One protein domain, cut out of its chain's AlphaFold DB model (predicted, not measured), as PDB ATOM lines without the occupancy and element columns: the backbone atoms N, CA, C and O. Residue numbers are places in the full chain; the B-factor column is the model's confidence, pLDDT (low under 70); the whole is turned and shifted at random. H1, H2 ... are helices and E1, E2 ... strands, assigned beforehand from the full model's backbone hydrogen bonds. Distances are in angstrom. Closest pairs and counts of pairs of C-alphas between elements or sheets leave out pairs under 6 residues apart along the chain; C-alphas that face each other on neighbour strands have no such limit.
ATOM      1  N   ALA A  66      15.526  -9.425  -9.662       95.38
ATOM      2  CA  ALA A  66      14.342  -8.578  -9.739       95.38
ATOM      3  C   ALA A  66      13.522  -8.756  -8.457       95.38
ATOM      4  O   ALA A  66      13.265  -9.888  -8.046       95.38
ATOM      5  N   ILE A  67      13.133  -7.647  -7.827       94.06
ATOM      6  CA  ILE A  67      12.337  -7.638  -6.596       94.06
ATOM      7  C   ILE A  67      11.056  -6.850  -6.862       94.06
ATOM      8  O   ILE A  67      11.101  -5.633  -7.038       94.06
ATOM      9  N   ASP A  68       9.914  -7.536  -6.862       93.81
ATOM     10  CA  ASP A  68       8.601  -6.894  -6.958       93.81
ATOM     11  C   ASP A  68       8.224  -6.279  -5.603       93.81
ATOM     12  O   ASP A  68       7.697  -6.960  -4.721       93.81
ATOM     13  N   ILE A  69       8.515  -4.989  -5.418       92.88
ATOM     14  CA  ILE A  69       8.345  -4.309  -4.122       92.88
ATOM     15  C   ILE A  69       6.915  -3.813  -3.885       92.88
ATOM     16  O   ILE A  69       6.508  -3.589  -2.750       92.88
ATOM     17  N   THR A  70       6.125  -3.651  -4.946       92.31
ATOM     18  CA  THR A  70       4.737  -3.187  -4.862       92.31
ATOM     19  C   THR A  70       3.901  -3.746  -6.003       92.31
ATOM     20  O   THR A  70       4.393  -3.926  -7.115       92.31
ATOM     21  N   TYR A  71       2.609  -3.967  -5.755       93.94
ATOM     22  CA  TYR A  71       1.619  -4.228  -6.807       93.94
ATOM     23  C   TYR A  71       0.745  -3.008  -7.112       93.94
ATOM     24  O   TYR A  71      -0.137  -3.073  -7.970       93.94
ATOM     25  N   LYS A  72       0.974  -1.875  -6.438       93.25
ATOM     26  CA  LYS A  72       0.331  -0.610  -6.789       93.25
ATOM     27  C   LYS A  72       0.897  -0.132  -8.114       93.25
ATOM     28  O   LYS A  72       2.101  -0.134  -8.330       93.25
ATOM     29  N   CYS A  73       0.012   0.289  -9.002       94.19
ATOM     30  CA  CYS A  73       0.373   0.865 -10.284       94.19
ATOM     31  C   CYS A  73      -0.672   1.921 -10.651       94.19
ATOM     32  O   CYS A  73      -1.863   1.760 -10.362       94.19
ATOM     33  N   ASN A  74      -0.226   3.008 -11.270       93.94
ATOM     34  CA  ASN A  74      -1.081   4.037 -11.858       93.94
ATOM     35  C   ASN A  74      -1.602   3.639 -13.256       93.94
ATOM     36  O   ASN A  74      -2.505   4.298 -13.771       93.94
ATOM     37  N   LEU A  75      -1.086   2.555 -13.846       94.44
ATOM     38  CA  LEU A  75      -1.476   2.036 -15.159       94.44
ATOM     39  C   LEU A  75      -2.254   0.709 -15.071       94.44
ATOM     40  O   LEU A  75      -2.312   0.049 -14.032       94.44
ATOM     41  N   LYS A  76      -2.878   0.319 -16.192       94.44
ATOM     42  CA  LYS A  76      -3.683  -0.910 -16.341       94.44
ATOM     43  C   LYS A  76      -3.369  -1.640 -17.651       94.44
ATOM     44  O   LYS A  76      -4.253  -1.879 -18.469       94.44
ATOM     45  N   CYS A  77      -2.092  -1.936 -17.878       94.88
ATOM     46  CA  CYS A  77      -1.634  -2.535 -19.131       94.88
ATOM     47  C   CYS A  77      -2.257  -3.932 -19.351       94.88
ATOM     48  O   CYS A  77      -2.218  -4.751 -18.430       94.88
ATOM     49  N   PRO A  78      -2.767  -4.252 -20.560       94.06
ATOM     50  CA  PRO A  78      -3.406  -5.545 -20.837       94.06
ATOM     51  C   PRO A  78      -2.422  -6.729 -20.832       94.06
ATOM     52  O   PRO A  78      -2.838  -7.873 -20.711       94.06
ATOM     53  N   TYR A  79      -1.121  -6.456 -20.932       94.88
ATOM     54  CA  TYR A  79      -0.026  -7.432 -20.911       94.88
ATOM     55  C   TYR A  79       0.743  -7.436 -19.573       94.88
ATOM     56  O   TYR A  79       1.902  -7.840 -19.514       94.88
ATOM     57  N   CYS A  80       0.140  -6.928 -18.490       94.25
ATOM     58  CA  CYS A  80       0.810  -6.783 -17.196       94.25
ATOM     59  C   CYS A  80       1.156  -8.148 -16.573       94.25
ATOM     60  O   CYS A  80       0.294  -8.804 -15.990       94.25
ATOM     61  N   TYR A  81       2.433  -8.536 -16.632       92.25
ATOM     62  CA  TYR A  81       2.928  -9.802 -16.076       92.25
ATOM     63  C   TYR A  81       2.620  -9.959 -14.576       92.25
ATOM     64  O   TYR A  81       2.171 -11.016 -14.140       92.25
ATOM     65  N   VAL A  82       2.767  -8.888 -13.787       92.88
ATOM     66  CA  VAL A  82       2.505  -8.924 -12.336       92.88
ATOM     67  C   VAL A  82       1.022  -8.802 -11.975       92.88
ATOM     68  O   VAL A  82       0.672  -8.855 -10.797       92.88
ATOM     69  N   SER A  83       0.136  -8.629 -12.964       94.12
ATOM     70  CA  SER A  83      -1.309  -8.447 -12.763       94.12
ATOM     71  C   SER A  83      -1.653  -7.338 -11.752       94.12
ATOM     72  O   SER A  83      -2.595  -7.469 -10.967       94.12
ATOM     73  N   ALA A  84      -0.900  -6.231 -11.770       92.62
ATOM     74  CA  ALA A  84      -1.014  -5.131 -10.806       92.62
ATOM     75  C   ALA A  84      -2.458  -4.616 -10.595       92.62
ATOM     76  O   ALA A  84      -2.864  -4.460  -9.442       92.62
ATOM     77  N   PRO A  85      -3.299  -4.440 -11.642       88.06
ATOM     78  CA  PRO A  85      -4.683  -3.993 -11.453       88.06
ATOM     79  C   PRO A  85      -5.539  -4.933 -10.595       88.06
ATOM     80  O   PRO A  85      -6.450  -4.468  -9.916       88.06
ATOM     81  N   LEU A  86      -5.241  -6.237 -10.611       90.19
ATOM     82  CA  LEU A  86      -5.955  -7.265  -9.847       90.19
ATOM     83  C   LEU A  86      -5.359  -7.476  -8.448       90.19
ATOM     84  O   LEU A  86      -6.010  -8.041  -7.576       90.19
ATOM     85  N   ARG A  87      -4.120  -7.022  -8.227       89.62
ATOM     86  CA  ARG A  87      -3.342  -7.270  -7.004       89.62
ATOM     87  C   ARG A  87      -3.065  -6.009  -6.187       89.62
ATOM     88  O   ARG A  87      -2.269  -6.059  -5.260       89.62
ATOM     89  N   LYS A  88      -3.744  -4.892  -6.466       82.19
ATOM     90  CA  LYS A  88      -3.519  -3.605  -5.780       82.19
ATOM     91  C   LYS A  88      -3.644  -3.675  -4.246       82.19
ATOM     92  O   LYS A  88      -3.000  -2.892  -3.556       82.19
ATOM     93  N   SER A  89      -4.462  -4.595  -3.733       85.69
ATOM     94  CA  SER A  89      -4.670  -4.822  -2.292       85.69
ATOM     95  C   SER A  89      -3.903  -6.029  -1.746       85.69
ATOM     96  O   SER A  89      -4.115  -6.415  -0.599       85.69
ATOM     97  N   ALA A  90      -3.060  -6.666  -2.561       88.12
ATOM     98  CA  ALA A  90      -2.220  -7.755  -2.092       88.12
ATOM     99  C   ALA A  90      -1.219  -7.223  -1.051       88.12
ATOM    100  O   ALA A  90      -0.768  -6.080  -1.172       88.12
ATOM    101  N   PRO A  91      -0.867  -8.031  -0.038       87.06
ATOM    102  CA  PRO A  91       0.156  -7.647   0.920       87.06
ATOM    103  C   PRO A  91       1.483  -7.377   0.200       87.06
ATOM    104  O   PRO A  91       1.901  -8.143  -0.670       87.06
ATOM    105  N   GLU A  92       2.121  -6.268   0.568       88.69
ATOM    106  CA  GLU A  92       3.452  -5.873   0.099       88.69
ATOM    107  C   GLU A  92       4.517  -6.364   1.083       88.69
ATOM    108  O   GLU A  92       4.233  -6.600   2.263       88.69
ATOM    109  N   LEU A  93       5.750  -6.521   0.602       85.56
ATOM    110  CA  LEU A  93       6.869  -6.840   1.481       85.56
ATOM    111  C   LEU A  93       7.157  -5.641   2.399       85.56
ATOM    112  O   LEU A  93       7.248  -4.515   1.910       85.56
ATOM    113  N   PRO A  94       7.354  -5.858   3.712       88.50
ATOM    114  CA  PRO A  94       7.853  -4.813   4.593       88.50
ATOM    115  C   PRO A  94       9.187  -4.248   4.098       88.50
ATOM    116  O   PRO A  94      10.039  -4.989   3.595       88.50
ATOM    117  N   THR A  95       9.396  -2.951   4.310       90.50
ATOM    118  CA  THR A  95      10.636  -2.219   4.009       90.50
ATOM    119  C   THR A  95      11.884  -2.977   4.429       90.50
ATOM    120  O   THR A  95      12.828  -3.143   3.663       90.50
ATOM    121  N   GLU A  96      11.867  -3.483   5.652       93.00
ATOM    122  CA  GLU A  96      12.998  -4.121   6.303       93.00
ATOM    123  C   GLU A  96      13.328  -5.460   5.638       93.00
ATOM    124  O   GLU A  96      14.482  -5.875   5.620       93.00
ATOM    125  N   ILE A  97      12.327  -6.142   5.070       92.75
ATOM    126  CA  ILE A  97      12.531  -7.374   4.303       92.75
ATOM    127  C   ILE A  97      13.200  -7.052   2.967       92.75
ATOM    128  O   ILE A  97      14.145  -7.743   2.592       92.75
ATOM    129  N   VAL A  98      12.743  -6.006   2.274       93.00
ATOM    130  CA  VAL A  98      13.327  -5.580   0.991       93.00
ATOM    131  C   VAL A  98      14.783  -5.159   1.178       93.00
ATOM    132  O   VAL A  98      15.648  -5.625   0.441       93.00
ATOM    133  N   LEU A  99      15.073  -4.346   2.198       94.31
ATOM    134  CA  LEU A  99      16.437  -3.914   2.514       94.31
ATOM    135  C   LEU A  99      17.341  -5.103   2.859       94.31
ATOM    136  O   LEU A  99      18.418  -5.230   2.283       94.31
ATOM    137  N   ARG A 100      16.871  -6.040   3.694       96.31
ATOM    138  CA  ARG A 100      17.622  -7.273   3.974       96.31
ATOM    139  C   ARG A 100      17.884  -8.096   2.716       96.31
ATOM    140  O   ARG A 100      18.975  -8.629   2.566       96.31
ATOM    141  N   ALA A 101      16.912  -8.212   1.812       95.31
ATOM    142  CA  ALA A 101      17.109  -8.935   0.558       95.31
ATOM    143  C   ALA A 101      18.196  -8.277  -0.308       95.31
ATOM    144  O   ALA A 101      19.020  -8.982  -0.885       95.31
ATOM    145  N   ILE A 102      18.234  -6.942  -0.362       95.75
ATOM    146  CA  ILE A 102      19.288  -6.187  -1.054       95.75
ATOM    147  C   ILE A 102      20.655  -6.447  -0.404       95.75
ATOM    148  O   ILE A 102      21.613  -6.726  -1.123       95.75
ATOM    149  N   ASP A 103      20.743  -6.424   0.928       97.31
ATOM    150  CA  ASP A 103      21.990  -6.699   1.653       97.31
ATOM    151  C   ASP A 103      22.509  -8.122   1.388       97.31
ATOM    152  O   ASP A 103      23.700  -8.324   1.147       97.31
ATOM    153  N   GLU A 104      21.625  -9.123   1.391       97.12
ATOM    154  CA  GLU A 104      21.991 -10.507   1.069       97.12
ATOM    155  C   GLU A 104      22.432 -10.652  -0.397       97.12
ATOM    156  O   GLU A 104      23.435 -11.306  -0.681       97.12
ATOM    157  N   LEU A 105      21.753  -9.987  -1.339       96.25
ATOM    158  CA  LEU A 105      22.160  -9.966  -2.749       96.25
ATOM    159  C   LEU A 105      23.522  -9.286  -2.949       96.25
ATOM    160  O   LEU A 105      24.316  -9.747  -3.773       96.25
ATOM    161  N   ALA A 106      23.818  -8.235  -2.183       94.56
ATOM    162  CA  ALA A 106      25.116  -7.570  -2.203       94.56
ATOM    163  C   ALA A 106      26.239  -8.490  -1.693       94.56
ATOM    164  O   ALA A 106      27.299  -8.555  -2.314       94.56
ATOM    165  N   LYS A 107      25.999  -9.266  -0.624       96.50
ATOM    166  CA  LYS A 107      26.960 -10.272  -0.116       96.50
ATOM    167  C   LYS A 107      27.270 -11.370  -1.132       96.50
ATOM    168  O   LYS A 107      28.368 -11.918  -1.115       96.50
ATOM    169  N   LEU A 108      26.319 -11.683  -2.013       95.00
ATOM    170  CA  LEU A 108      26.507 -12.637  -3.108       95.00
ATOM    171  C   LEU A 108      27.271 -12.049  -4.302       95.00
ATOM    172  O   LEU A 108      27.479 -12.760  -5.279       95.00
ATOM    173  N   GLU A 109      27.691 -10.782  -4.257       93.38
ATOM    174  CA  GLU A 109      28.321 -10.095  -5.393       93.38
ATOM    175  C   GLU A 109      27.374 -10.021  -6.615       93.38
ATOM    176  O   GLU A 109      27.796 -10.178  -7.763       93.38
ATOM    177  N   THR A 110      26.072  -9.796  -6.373       93.50
ATOM    178  CA  THR A 110      25.066  -9.637  -7.440       93.50
ATOM    179  C   THR A 110      25.367  -8.399  -8.288       93.50
ATOM    180  O   THR A 110      25.535  -7.308  -7.747       93.50
ATOM    181  N   LEU A 111      25.397  -8.536  -9.621       90.19
ATOM    182  CA  LEU A 111      25.823  -7.437 -10.511       90.19
ATOM    183  C   LEU A 111      24.750  -6.367 -10.754       90.19
ATOM    184  O   LEU A 111      25.083  -5.233 -11.094       90.19
ATOM    185  N   GLY A 112      23.469  -6.700 -10.600       91.62
ATOM    186  CA  GLY A 112      22.382  -5.748 -10.799       91.62
ATOM    187  C   GLY A 112      21.101  -6.148 -10.082       91.62
ATOM    188  O   GLY A 112      20.757  -7.326 -10.005       91.62
ATOM    189  N   ILE A 113      20.383  -5.148  -9.574       95.31
ATOM    190  CA  ILE A 113      19.079  -5.318  -8.932       95.31
ATOM    191  C   ILE A 113      18.076  -4.396  -9.631       95.31
ATOM    192  O   ILE A 113      18.304  -3.192  -9.724       95.31
ATOM    193  N   CYS A 114      16.960  -4.952 -10.100       94.75
ATOM    194  CA  CYS A 114      15.771  -4.182 -10.457       94.75
ATOM    195  C   CYS A 114      14.792  -4.189  -9.291       94.75
ATOM    196  O   CYS A 114      14.374  -5.248  -8.817       94.75
ATOM    197  N   LEU A 115      14.397  -2.994  -8.867       93.62
ATOM    198  CA  LEU A 115      13.200  -2.800  -8.067       93.62
ATOM    199  C   LEU A 115      12.035  -2.652  -9.043       93.62
ATOM    200  O   LEU A 115      11.965  -1.676  -9.788       93.62
ATOM    201  N   CYS A 116      11.178  -3.664  -9.084       93.56
ATOM    202  CA  CYS A 116      10.127  -3.810 -10.081       93.56
ATOM    203  C   CYS A 116       8.760  -4.043  -9.394       93.56
ATOM    204  O   CYS A 116       8.576  -3.739  -8.209       93.56
ATOM    205  N   GLY A 117       7.784  -4.557 -10.145       92.88
ATOM    206  CA  GLY A 117       6.428  -4.838  -9.686       92.88
ATOM    207  C   GLY A 117       5.404  -4.072 -10.516       92.88
ATOM    208  O   GLY A 117       5.389  -4.168 -11.742       92.88
ATOM    209  N   GLY A 118       4.523  -3.337  -9.840       93.69
ATOM    210  CA  GLY A 118       3.655  -2.335 -10.447       93.69
ATOM    211  C   GLY A 118       4.448  -1.095 -10.862       93.69
ATOM    212  O   GLY A 118       5.272  -1.155 -11.765       93.69
ATOM    213  N   GLU A 119       4.185   0.036 -10.213       94.31
ATOM    214  CA  GLU A 119       4.976   1.261 -10.351       94.31
ATOM    215  C   GLU A 119       5.843   1.430  -9.089       94.31
ATOM    216  O   GLU A 119       5.296   1.781  -8.037       94.31
ATOM    217  N   PRO A 120       7.161   1.152  -9.149       92.19
ATOM    218  CA  PRO A 120       8.034   1.128  -7.974       92.19
ATOM    219  C   PRO A 120       7.979   2.397  -7.118       92.19
ATOM    220  O   PRO A 120       7.984   2.296  -5.893       92.19
ATOM    221  N   VAL A 121       7.840   3.579  -7.734       91.12
ATOM    222  CA  VAL A 121       7.800   4.867  -7.009       91.12
ATOM    223  C   VAL A 121       6.510   5.093  -6.209       91.12
ATOM    224  O   VAL A 121       6.377   6.096  -5.520       91.12
ATOM    225  N   LEU A 122       5.531   4.184  -6.287       90.69
ATOM    226  CA  LEU A 122       4.340   4.204  -5.427       90.69
ATOM    227  C   LEU A 122       4.529   3.417  -4.122       90.69
ATOM    228  O   LEU A 122       3.624   3.391  -3.277       90.69
ATOM    229  N   HIS A 123       5.667   2.743  -3.955       86.69
ATOM    230  CA  HIS A 123       6.013   2.073  -2.712       86.69
ATOM    231  C   HIS A 123       6.449   3.101  -1.659       86.69
ATOM    232  O   HIS A 123       7.248   3.978  -1.944       86.69
TER     233      HIS A 123
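What this domain is: This is residues 66 to 123 of the 126 residues of the protein "Radical SAM core domain-containing protein" of Pyrococcus furiosus (strain ATCC 43587 / DSM 3638 / JCM 8422 / Vc1) (UniProt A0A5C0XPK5). Picture an elongated little structure with a small sheet of two parallel strands, E1 and E2, between two ends: the long helix H2 runs next to the sheet and on past it to make one end, and the unnamed loop of residues 71 to 83 with the short helix H1 makes the other. The printed part has 58 residues with two named strands and two named helices, in the order E1, H1, H2, E2, and under half of the residues are in named elements. The sheet has the order E1, E2 and is parallel; the class is mixed, helices and strands. The whole is only just loose, close to compact, with a radius of gyration of the C-alphas of 12.4 A, and the C-alphas span 36 by 21 by 15 A.

How they stand to each other: Start at E1, residues 66 to 70, and look across to its parallel neighbour E2, residues 113 to 117; their directions differ by 39 degrees. C-alphas 66 and 114 face each other at 4.7 A. Within hydrogen-bond range you find N 67 and O 114 at 2.9 A, and N 116 and O 67 at 2.8 A. Next along the printed part comes H1, residues 84 to 87; its closest C-alpha pair with E2 is Ala 84 and Gly 117, 7.5 A apart. Then comes H2, residues 95 to 107, which is apart from H1. The closest C-alphas of H2 and E1 are those of Val 98 and Ile 69, 7.3 A apart; those of H2 and E2 are Ile 102 and Ile 113, 7.9 A apart. E1, H1, H2 and E2 form a strand-helix-strand unit, two parallel neighbour strands with helices between them along the chain, and its crossover is right-handed. In H2 every O i to N i+4 pair is within hydrogen-bond range; H1 is too short for such a pair, and its one O i to N i+3 pair is within range.

Where its parts are: Find C-alpha 66 at (14.342, -8.578, -9.739); from there E1 runs 12.0 A to Thr 70. H1 goes from Ala 84 to Arg 87 in 4.9 A. Find C-alpha 95 at (10.636, -2.219, 4.009); from there H2 runs 18.7 A to Lys 107. E2 covers 12.7 A from Ile 113 to C-alpha 117 at (6.428, -4.838, -9.686).

The domain as a whole: Look for the two C-alphas farthest apart at Pro 78 and Lys 107, 37.1 A from each other. The printed part has no cut. The link from E1 to H1, residues 71 to 83, is long, that from H1 to H2 is short, and that from H2 to E2 is tight. In the B-factor column of this predicted model, the mean pLDDT of the printed part is 92.6 and no printed residue is under 70.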